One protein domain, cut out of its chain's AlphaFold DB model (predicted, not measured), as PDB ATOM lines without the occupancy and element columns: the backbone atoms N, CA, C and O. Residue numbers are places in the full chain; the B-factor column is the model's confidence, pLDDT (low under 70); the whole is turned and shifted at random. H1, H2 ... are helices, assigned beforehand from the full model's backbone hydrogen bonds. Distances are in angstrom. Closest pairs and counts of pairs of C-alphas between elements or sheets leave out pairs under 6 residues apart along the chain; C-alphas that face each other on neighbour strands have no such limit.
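Overview. This is residues 52 to 129 of the 286 residues of the protein "DUF2076 domain-containing protein" of Proteobacteria bacterium (UniProt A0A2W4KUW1). What is the shape? H1 crosses the long helix H3 near its beginning, H2 makes a corner there, and residues 104 to 129 of H3 stick out as an arm. What is printed? The printed part has 78 residues, with H1, H2 and H3 in order, no named strand, class all helix. It is extended, radius of gyration of the C-alphas 19.9 A, spanning 64 by 33 by 22 A.

Arrangement. What touches? H1, residues 52 to 67, touches H3, residues 91 to 129, about perpendicular at 86 degrees, with residues 57 to 61 alone against 96 to 100 alone; the closest C-alphas, Leu 57 and Leu 100, are 7.5 A apart. And the other helix? H2, residues 75 to 87, is apart from H1. It is close to but not clearly touching H3, at a steep tilt of 66 degrees, opposite ways; the closest C-alphas, Val 85 and Ala 91, are 5.8 A apart. Are the backbones complete? In H1, H2 and H3 every O i to N i+4 pair is within hydrogen-bond range.

Along the chain. Where are the ends? C-alpha 52 begins H1 at (226.981, 208.624, 145.451); C-alpha 129 ends H3 at (184.144, 232.627, 141.571). How long are they? First to last C-alpha, H1 is 22.5 A, H2 18.7 A and H3 56.8 A.

Size, cuts and confidence. How large? The two C-alphas farthest apart, Gln 86 and Lys 129, are 64.4 A apart. Any cut, long link or low confidence? The printed part has no cut; H1 to H2 is a short link, H2 to H3 a tight one, and residue 129 is under pLDDT 70.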
ATOM      1  N   PRO A  52     226.666 207.227 145.739       89.88
ATOM      2  CA  PRO A  52     226.981 208.624 145.451       89.88
ATOM      3  C   PRO A  52     225.912 209.584 146.001       89.88
ATOM      4  O   PRO A  52     226.264 210.677 146.443       89.88
ATOM      5  N   GLU A  53     224.652 209.159 146.063       88.44
ATOM      6  CA  GLU A  53     223.537 209.914 146.637       88.44
ATOM      7  C   GLU A  53     223.695 210.084 148.156       88.44
ATOM      8  O   GLU A  53     223.655 211.205 148.664       88.44
ATOM      9  N   GLU A  54     223.966 209.005 148.900       89.75
ATOM     10  CA  GLU A  54     224.233 209.086 150.346       89.75
ATOM     11  C   GLU A  54     225.442 209.975 150.644       89.75
ATOM     12  O   GLU A  54     225.435 210.755 151.599       89.75
ATOM     13  N   ARG A  55     226.484 209.908 149.804       92.75
ATOM     14  CA  ARG A  55     227.652 210.787 149.924       92.75
ATOM     15  C   ARG A  55     227.265 212.255 149.801       92.75
ATOM     16  O   ARG A  55     227.758 213.069 150.581       92.75
ATOM     17  N   GLN A  56     226.408 212.584 148.839       93.94
ATOM     18  CA  GLN A  56     225.919 213.943 148.636       93.94
ATOM     19  C   GLN A  56     225.097 214.416 149.835       93.94
ATOM     20  O   GLN A  56     225.392 215.486 150.367       93.94
ATOM     21  N   LEU A  57     224.152 213.603 150.316       93.62
ATOM     22  CA  LEU A  57     223.335 213.913 151.495       93.62
ATOM     23  C   LEU A  57     224.200 214.181 152.731       93.62
ATOM     24  O   LEU A  57     224.051 215.210 153.390       93.62
ATOM     25  N   ILE A  58     225.168 213.301 153.002       93.88
ATOM     26  CA  ILE A  58     226.103 213.469 154.116       93.88
ATOM     27  C   ILE A  58     226.917 214.757 153.935       93.88
ATOM     28  O   ILE A  58     227.010 215.557 154.864       93.88
ATOM     29  N   SER A  59     227.481 215.002 152.748       94.81
ATOM     30  CA  SER A  59     228.272 216.215 152.500       94.81
ATOM     31  C   SER A  59     227.458 217.501 152.679       94.81
ATOM     32  O   SER A  59     227.911 218.413 153.374       94.81
ATOM     33  N   GLY A  60     226.227 217.536 152.157       94.62
ATOM     34  CA  GLY A  60     225.325 218.677 152.270       94.62
ATOM     35  C   GLY A  60     224.913 218.961 153.714       94.62
ATOM     36  O   GLY A  60     224.879 220.125 154.122       94.62
ATOM     37  N   LEU A  61     224.692 217.916 154.520       94.19
ATOM     38  CA  LEU A  61     224.427 218.059 155.952       94.19
ATOM     39  C   LEU A  61     225.595 218.763 156.666       94.19
ATOM     40  O   LEU A  61     225.385 219.721 157.412       94.19
ATOM     41  N   PHE A  62     226.838 218.334 156.421       94.44
ATOM     42  CA  PHE A  62     228.021 218.948 157.037       94.44
ATOM     43  C   PHE A  62     228.317 220.362 156.519       94.44
ATOM     44  O   PHE A  62     228.799 221.199 157.287       94.44
ATOM     45  N   ASP A  63     228.027 220.662 155.253       94.75
ATOM     46  CA  ASP A  63     228.113 222.026 154.714       94.75
ATOM     47  C   ASP A  63     227.115 222.957 155.397       94.75
ATOM     48  O   ASP A  63     227.479 224.042 155.861       94.75
ATOM     49  N   ARG A  64     225.872 222.498 155.566       91.62
ATOM     50  CA  ARG A  64     224.843 223.252 156.276       91.62
ATOM     51  C   ARG A  64     225.206 223.448 157.751       91.62
ATOM     52  O   ARG A  64     225.111 224.567 158.245       91.62
ATOM     53  N   MET A  65     225.708 222.421 158.441       91.56
ATOM     54  CA  MET A  65     226.192 222.569 159.822       91.56
ATOM     55  C   MET A  65     227.336 223.587 159.937       91.56
ATOM     56  O   MET A  65     227.349 224.383 160.872       91.56
ATOM     57  N   ARG A  66     228.269 223.618 158.974       92.12
ATOM     58  CA  ARG A  66     229.335 224.633 158.934       92.12
ATOM     59  C   ARG A  66     228.792 226.045 158.731       92.12
ATOM     60  O   ARG A  66     229.340 226.976 159.315       92.12
ATOM     61  N   SER A  67     227.720 226.203 157.952       92.25
ATOM     62  CA  SER A  67     227.114 227.515 157.682       92.25
ATOM     63  C   SER A  67     226.545 228.199 158.932       92.25
ATOM     64  O   SER A  67     226.587 229.422 159.025       92.25
ATOM     65  N   PHE A  68     226.093 227.428 159.927       86.94
ATOM     66  CA  PHE A  68     225.565 227.958 161.190       86.94
ATOM     67  C   PHE A  68     226.652 228.321 162.218       86.94
ATOM     68  O   PHE A  68     226.345 228.915 163.252       86.94
ATOM     69  N   GLY A  69     227.922 228.003 161.944       83.31
ATOM     70  CA  GLY A  69     229.032 228.242 162.866       83.31
ATOM     71  C   GLY A  69     228.990 227.363 164.124       83.31
ATOM     72  O   GLY A  69     228.156 226.473 164.278       83.31
ATOM     73  N   SER A  70     229.938 227.579 165.039       83.12
ATOM     74  CA  SER A  70     229.971 226.859 166.316       83.12
ATOM     75  C   SER A  70     229.074 227.551 167.351       83.12
ATOM     76  O   SER A  70     229.358 228.705 167.690       83.12
ATOM     77  N   PRO A  71     228.051 226.880 167.909       84.19
ATOM     78  CA  PRO A  71     227.253 227.457 168.986       84.19
ATOM     79  C   PRO A  71     228.094 227.628 170.261       84.19
ATOM     80  O   PRO A  71     229.090 226.926 170.463       84.19
ATOM     81  N   GLN A  72     227.678 228.537 171.146       90.62
ATOM     82  CA  GLN A  72     228.244 228.635 172.493       90.62
ATOM     83  C   GLN A  72     227.867 227.354 173.250       90.62
ATOM     84  O   GLN A  72     226.698 227.124 173.550       90.62
ATOM     85  N   LYS A  73     228.849 226.475 173.464       90.88
ATOM     86  CA  LYS A  73     228.625 225.168 174.086       90.88
ATOM     87  C   LYS A  73     228.627 225.280 175.605       90.88
ATOM     88  O   LYS A  73     229.472 225.965 176.178       90.88
ATOM     89  N   ASP A  74     227.728 224.542 176.237       95.88
ATOM     90  CA  ASP A  74     227.796 224.277 177.668       95.88
ATOM     91  C   ASP A  74     228.966 223.306 177.954       95.88
ATOM     92  O   ASP A  74     228.998 222.213 177.373       95.88
ATOM     93  N   PRO A  75     229.937 223.678 178.813       95.81
ATOM     94  CA  PRO A  75     231.085 222.831 179.127       95.81
ATOM     95  C   PRO A  75     230.712 221.514 179.827       95.81
ATOM     96  O   PRO A  75     231.416 220.520 179.639       95.81
ATOM     97  N   GLU A  76     229.631 221.473 180.614       97.25
ATOM     98  CA  GLU A  76     229.177 220.244 181.278       97.25
ATOM     99  C   GLU A  76     228.566 219.280 180.254       97.25
ATOM    100  O   GLU A  76     228.941 218.104 180.192       97.25
ATOM    101  N   ALA A  77     227.711 219.801 179.370       96.38
ATOM    102  CA  ALA A  77     227.142 219.026 178.271       96.38
ATOM    103  C   ALA A  77     228.231 218.503 177.317       96.38
ATOM    104  O   ALA A  77     228.196 217.338 176.923       96.38
ATOM    105  N   GLU A  78     229.233 219.320 176.970       95.69
ATOM    106  CA  GLU A  78     230.342 218.894 176.107       95.69
ATOM    107  C   GLU A  78     231.173 217.766 176.742       95.69
ATOM    108  O   GLU A  78     231.558 216.819 176.048       95.69
ATOM    109  N   ALA A  79     231.415 217.822 178.056       97.38
ATOM    110  CA  ALA A  79     232.114 216.760 178.773       97.38
ATOM    111  C   ALA A  79     231.332 215.435 178.738       97.38
ATOM    112  O   ALA A  79     231.918 214.401 178.398       97.38
ATOM    113  N   LEU A  80     230.024 215.477 179.010       97.38
ATOM    114  CA  LEU A  80     229.147 214.303 178.993       97.38
ATOM    115  C   LEU A  80     229.003 213.699 177.591       97.38
ATOM    116  O   LEU A  80     229.072 212.479 177.425       97.38
ATOM    117  N   ILE A  81     228.831 214.539 176.565       94.69
ATOM    118  CA  ILE A  81     228.750 214.089 175.168       94.69
ATOM    119  C   ILE A  81     230.050 213.383 174.787       94.69
ATOM    120  O   ILE A  81     230.016 212.298 174.209       94.69
ATOM    121  N   ARG A  82     231.204 213.958 175.143       95.44
ATOM    122  CA  ARG A  82     232.507 213.356 174.844       95.44
ATOM    123  C   ARG A  82     232.686 212.001 175.526       95.44
ATOM    124  O   ARG A  82     233.193 211.085 174.887       95.44
ATOM    125  N   GLU A  83     232.279 211.864 176.785       96.62
ATOM    126  CA  GLU A  83     232.295 210.575 177.486       96.62
ATOM    127  C   GLU A  83     231.370 209.556 176.802       96.62
ATOM    128  O   GLU A  83     231.788 208.439 176.505       96.62
ATOM    129  N   SER A  84     230.147 209.963 176.462       95.81
ATOM    130  CA  SER A  84     229.154 209.092 175.819       95.81
ATOM    131  C   SER A  84     229.612 208.608 174.438       95.81
ATOM    132  O   SER A  84     229.481 207.430 174.112       95.81
ATOM    133  N   VAL A  85     230.222 209.487 173.635       95.75
ATOM    134  CA  VAL A  85     230.788 209.136 172.320       95.75
ATOM    135  C   VAL A  85     231.975 208.177 172.456       95.75
ATOM    136  O   VAL A  85     232.176 207.326 171.598       95.75
ATOM    137  N   GLN A  86     232.751 208.254 173.541       95.75
ATOM    138  CA  GLN A  86     233.810 207.270 173.801       95.75
ATOM    139  C   GLN A  86     233.250 205.892 174.174       95.75
ATOM    140  O   GLN A  86     233.875 204.880 173.862       95.75
ATOM    141  N   GLN A  87     232.085 205.840 174.825       96.75
ATOM    142  CA  GLN A  87     231.406 204.583 175.156       96.75
ATOM    143  C   GLN A  87     230.732 203.942 173.933       96.75
ATOM    144  O   GLN A  87     230.598 202.719 173.883       96.75
ATOM    145  N   ILE A  88     230.329 204.747 172.945       95.38
ATOM    146  CA  ILE A  88     229.646 204.303 171.725       95.38
ATOM    147  C   ILE A  88     230.470 204.748 170.502       95.38
ATOM    148  O   ILE A  88     230.238 205.834 169.969       95.38
ATOM    149  N   PRO A  89     231.417 203.924 170.016       91.00
ATOM    150  CA  PRO A  89     232.337 204.322 168.945       91.00
ATOM    151  C   PRO A  89     231.628 204.673 167.625       91.00
ATOM    152  O   PRO A  89     232.111 205.527 166.883       91.00
ATOM    153  N   ASP A  90     230.453 204.087 167.371       94.62
ATOM    154  CA  ASP A  90     229.640 204.340 166.174       94.62
ATOM    155  C   ASP A  90     228.612 205.474 166.356       94.62
ATOM    156  O   ASP A  90     227.773 205.706 165.482       94.62
ATOM    157  N   ALA A  91     228.657 206.216 167.471       95.31
ATOM    158  CA  ALA A  91     227.672 207.257 167.780       95.31
ATOM    159  C   ALA A  91     227.549 208.298 166.664       95.31
ATOM    160  O   ALA A  91     226.441 208.670 166.290       95.31
ATOM    161  N   ALA A  92     228.674 208.744 166.097       93.06
ATOM    162  CA  ALA A  92     228.669 209.726 165.017       93.06
ATOM    163  C   ALA A  92     227.916 209.214 163.779       93.06
ATOM    164  O   ALA A  92     227.125 209.950 163.192       93.06
ATOM    165  N   TYR A  93     228.116 207.944 163.423       93.56
ATOM    166  CA  TYR A  93     227.427 207.317 162.301       93.56
ATOM    167  C   TYR A  93     225.915 207.233 162.553       93.56
ATOM    168  O   TYR A  93     225.120 207.657 161.716       93.56
ATOM    169  N   MET A  94     225.509 206.765 163.737       94.31
ATOM    170  CA  MET A  94     224.093 206.647 164.105       94.31
ATOM    171  C   MET A  94     223.385 208.005 164.189       94.31
ATOM    172  O   MET A  94     222.245 208.135 163.745       94.31
ATOM    173  N   LEU A  95     224.059 209.022 164.733       94.88
ATOM    174  CA  LEU A  95     223.524 210.378 164.813       94.88
ATOM    175  C   LEU A  95     223.305 210.960 163.415       94.88
ATOM    176  O   LEU A  95     222.209 211.442 163.143       94.88
ATOM    177  N   VAL A  96     224.283 210.844 162.511       95.25
ATOM    178  CA  VAL A  96     224.129 211.290 161.116       95.25
ATOM    179  C   VAL A  96     222.966 210.567 160.441       95.25
ATOM    180  O   VAL A  96     222.100 211.226 159.872       95.25
ATOM    181  N   GLN A  97     222.883 209.240 160.577       92.81
ATOM    182  CA  GLN A  97     221.775 208.462 160.021       92.81
ATOM    183  C   GLN A  97     220.416 208.966 160.533       92.81
ATOM    184  O   GLN A  97     219.480 209.140 159.758       92.81
ATOM    185  N   SER A  98     220.311 209.242 161.837       94.56
ATOM    186  CA  SER A  98     219.074 209.743 162.442       94.56
ATOM    187  C   SER A  98     218.698 211.144 161.953       94.56
ATOM    188  O   SER A  98     217.516 211.423 161.759       94.56
ATOM    189  N   VAL A  99     219.685 212.017 161.741       95.56
ATOM    190  CA  VAL A  99     219.471 213.393 161.281       95.56
ATOM    191  C   VAL A  99     219.032 213.406 159.820       95.56
ATOM    192  O   VAL A  99     218.094 214.122 159.488       95.56
ATOM    193  N   LEU A 100     219.623 212.564 158.968       93.44
ATOM    194  CA  LEU A 100     219.207 212.441 157.567       93.44
ATOM    195  C   LEU A 100     217.751 211.971 157.439       93.44
ATOM    196  O   LEU A 100     216.992 212.514 156.642       93.44
ATOM    197  N   VAL A 101     217.326 211.007 158.264       94.50
ATOM    198  CA  VAL A 101     215.920 210.563 158.296       94.50
ATOM    199  C   VAL A 101     214.988 211.695 158.741       94.50
ATOM    200  O   VAL A 101     213.928 211.887 158.147       94.50
ATOM    201  N   GLN A 102     215.381 212.466 159.757       94.12
ATOM    202  CA  GLN A 102     214.607 213.625 160.214       94.12
ATOM    203  C   GLN A 102     214.511 214.712 159.137       94.12
ATOM    204  O   GLN A 102     213.445 215.297 158.962       94.12
ATOM    205  N   GLU A 103     215.582 214.952 158.381       91.62
ATOM    206  CA  GLU A 103     215.576 215.910 157.276       91.62
ATOM    207  C   GLU A 103     214.619 215.473 156.160       91.62
ATOM    208  O   GLU A 103     213.808 216.276 155.700       91.62
ATOM    209  N   HIS A 104     214.632 214.194 155.780       92.00
ATOM    210  CA  HIS A 104     213.672 213.667 154.809       92.00
ATOM    211  C   HIS A 104     212.223 213.781 155.293       92.00
ATOM    212  O   HIS A 104     211.346 214.160 154.515       92.00
ATOM    213  N   ALA A 105     211.965 213.506 156.573       92.88
ATOM    214  CA  ALA A 105     210.633 213.656 157.150       92.88
ATOM    215  C   ALA A 105     210.154 215.119 157.119       92.88
ATOM    216  O   ALA A 105     209.001 215.380 156.778       92.88
ATOM    217  N   LEU A 106     211.044 216.076 157.414       94.50
ATOM    218  CA  LEU A 106     210.751 217.508 157.319       94.50
ATOM    219  C   LEU A 106     210.461 217.937 155.875       94.50
ATOM    220  O   LEU A 106     209.463 218.607 155.626       94.50
ATOM    221  N   GLN A 107     211.266 217.491 154.907       94.31
ATOM    222  CA  GLN A 107     211.048 217.801 153.488       94.31
ATOM    223  C   GLN A 107     209.701 217.268 152.979       94.31
ATOM    224  O   GLN A 107     208.991 217.968 152.254       94.31
ATOM    225  N   GLN A 108     209.327 216.049 153.375       95.81
ATOM    226  CA  GLN A 108     208.026 215.473 153.032       95.81
ATOM    227  C   GLN A 108     206.873 216.241 153.689       95.81
ATOM    228  O   GLN A 108     205.860 216.495 153.036       95.81
ATOM    229  N   ALA A 109     207.020 216.651 154.951       94.31
ATOM    230  CA  ALA A 109     206.020 217.464 155.636       94.31
ATOM    231  C   ALA A 109     205.813 218.821 154.940       94.31
ATOM    232  O   ALA A 109     204.673 219.198 154.678       94.31
ATOM    233  N   ASP A 110     206.892 219.506 154.550       96.06
ATOM    234  CA  ASP A 110     206.819 220.779 153.822       96.06
ATOM    235  C   ASP A 110     206.119 220.639 152.463       96.06
ATOM    236  O   ASP A 110     205.351 221.510 152.054       96.06
ATOM    237  N   GLN A 111     206.367 219.543 151.739       97.44
ATOM    238  CA  GLN A 111     205.655 219.253 150.489       97.44
ATOM    239  C   GLN A 111     204.154 219.085 150.732       97.44
ATOM    240  O   GLN A 111     203.350 219.707 150.040       97.44
ATOM    241  N   ARG A 112     203.772 218.324 151.765       95.31
ATOM    242  CA  ARG A 112     202.364 218.141 152.138       95.31
ATOM    243  C   ARG A 112     201.688 219.439 152.558       95.31
ATOM    244  O   ARG A 112     200.538 219.656 152.190       95.31
ATOM    245  N   ILE A 113     202.381 220.305 153.296       97.38
ATOM    246  CA  ILE A 113     201.851 221.616 153.685       97.38
ATOM    247  C   ILE A 113     201.577 222.458 152.439       97.38
ATOM    248  O   ILE A 113     200.452 222.919 152.270       97.38
ATOM    249  N   ARG A 114     202.537 222.564 151.511       97.81
ATOM    250  CA  ARG A 114     202.347 223.311 150.255       97.81
ATOM    251  C   ARG A 114     201.202 222.763 149.401       97.81
ATOM    252  O   ARG A 114     200.430 223.534 148.839       97.81
ATOM    253  N   GLU A 115     201.061 221.439 149.315       97.19
ATOM    254  CA  GLU A 115     199.928 220.800 148.629       97.19
ATOM    255  C   GLU A 115     198.586 221.188 149.261       97.19
ATOM    256  O   GLU A 115     197.621 221.488 148.554       97.19
ATOM    257  N   LEU A 116     198.509 221.171 150.594       97.00
ATOM    258  CA  LEU A 116     197.303 221.544 151.326       97.00
ATOM    259  C   LEU A 116     196.987 223.033 151.161       97.00
ATOM    260  O   LEU A 116     195.838 223.372 150.893       97.00
ATOM    261  N   GLU A 117     197.988 223.905 151.242       97.00
ATOM    262  CA  GLU A 117     197.841 225.347 151.020       97.00
ATOM    263  C   GLU A 117     197.332 225.653 149.607       97.00
ATOM    264  O   GLU A 117     196.408 226.452 149.441       97.00
ATOM    265  N   ALA A 118     197.855 224.967 148.586       97.25
ATOM    266  CA  ALA A 118     197.387 225.115 147.211       97.25
ATOM    267  C   ALA A 118     195.919 224.686 147.052       97.25
ATOM    268  O   ALA A 118     195.135 225.378 146.400       97.25
ATOM    269  N   ARG A 119     195.516 223.575 147.686       96.00
ATOM    270  CA  ARG A 119     194.116 223.119 147.682       96.00
ATOM    271  C   ARG A 119     193.192 224.097 148.393       96.00
ATOM    272  O   ARG A 119     192.101 224.353 147.894       96.00
ATOM    273  N   VAL A 120     193.614 224.640 149.535       96.12
ATOM    274  CA  VAL A 120     192.844 225.657 150.263       96.12
ATOM    275  C   VAL A 120     192.663 226.896 149.390       96.12
ATOM    276  O   VAL A 120     191.533 227.340 149.212       96.12
ATOM    277  N   ASN A 121     193.732 227.388 148.760       96.25
ATOM    278  CA  ASN A 121     193.657 228.552 147.877       96.25
ATOM    279  C   ASN A 121     192.717 228.319 146.683       96.25
ATOM    280  O   ASN A 121     191.936 229.196 146.318       96.25
ATOM    281  N   GLU A 122     192.757 227.127 146.085       94.88
ATOM    282  CA  GLU A 122     191.869 226.769 144.979       94.88
ATOM    283  C   GLU A 122     190.398 226.706 145.422       94.88
ATOM    284  O   GLU A 122     189.526 227.250 144.745       94.88
ATOM    285  N   LEU A 123     190.111 226.122 146.589       92.44
ATOM    286  CA  LEU A 123     188.759 226.100 147.155       92.44
ATOM    287  C   LEU A 123     188.247 227.513 147.470       92.44
ATOM    288  O   LEU A 123     187.096 227.830 147.164       92.44
ATOM    289  N   GLU A 124     189.093 228.381 148.024       92.75
ATOM    290  CA  GLU A 124     188.763 229.789 148.264       92.75
ATOM    291  C   GLU A 124     188.455 230.528 146.955       92.75
ATOM    292  O   GLU A 124     187.472 231.269 146.870       92.75
ATOM    293  N   ARG A 125     189.235 230.281 145.893       92.62
ATOM    294  CA  ARG A 125     188.987 230.850 144.558       92.62
ATOM    295  C   ARG A 125     187.693 230.339 143.937       92.62
ATOM    296  O   ARG A 125     186.981 231.130 143.322       92.62
ATOM    297  N   GLN A 126     187.371 229.056 144.084       89.25
ATOM    298  CA  GLN A 126     186.110 228.487 143.600       89.25
ATOM    299  C   GLN A 126     184.908 229.059 144.357       89.25
ATOM    300  O   GLN A 126     183.908 229.408 143.729       89.25
ATOM    301  N   ALA A 127     185.021 229.242 145.675       80.25
ATOM    302  CA  ALA A 127     183.999 229.909 146.478       80.25
ATOM    303  C   ALA A 127     183.817 231.385 146.076       80.25
ATOM    304  O   ALA A 127     182.689 231.865 146.013       80.25
ATOM    305  N   ALA A 128     184.904 232.089 145.743       77.19
ATOM    306  CA  ALA A 128     184.863 233.481 145.290       77.19
ATOM    307  C   ALA A 128     184.377 233.646 143.835       77.19
ATOM    308  O   ALA A 128     183.799 234.677 143.491       77.19
ATOM    309  N   LYS A 129     184.608 232.649 142.969       65.75
ATOM    310  CA  LYS A 129     184.144 232.627 141.571       65.75
ATOM    311  C   LYS A 129     182.747 232.063 141.393       65.75
ATOM    312  O   LYS A 129     182.224 232.200 140.289       65.75
TER     313      LYS A 129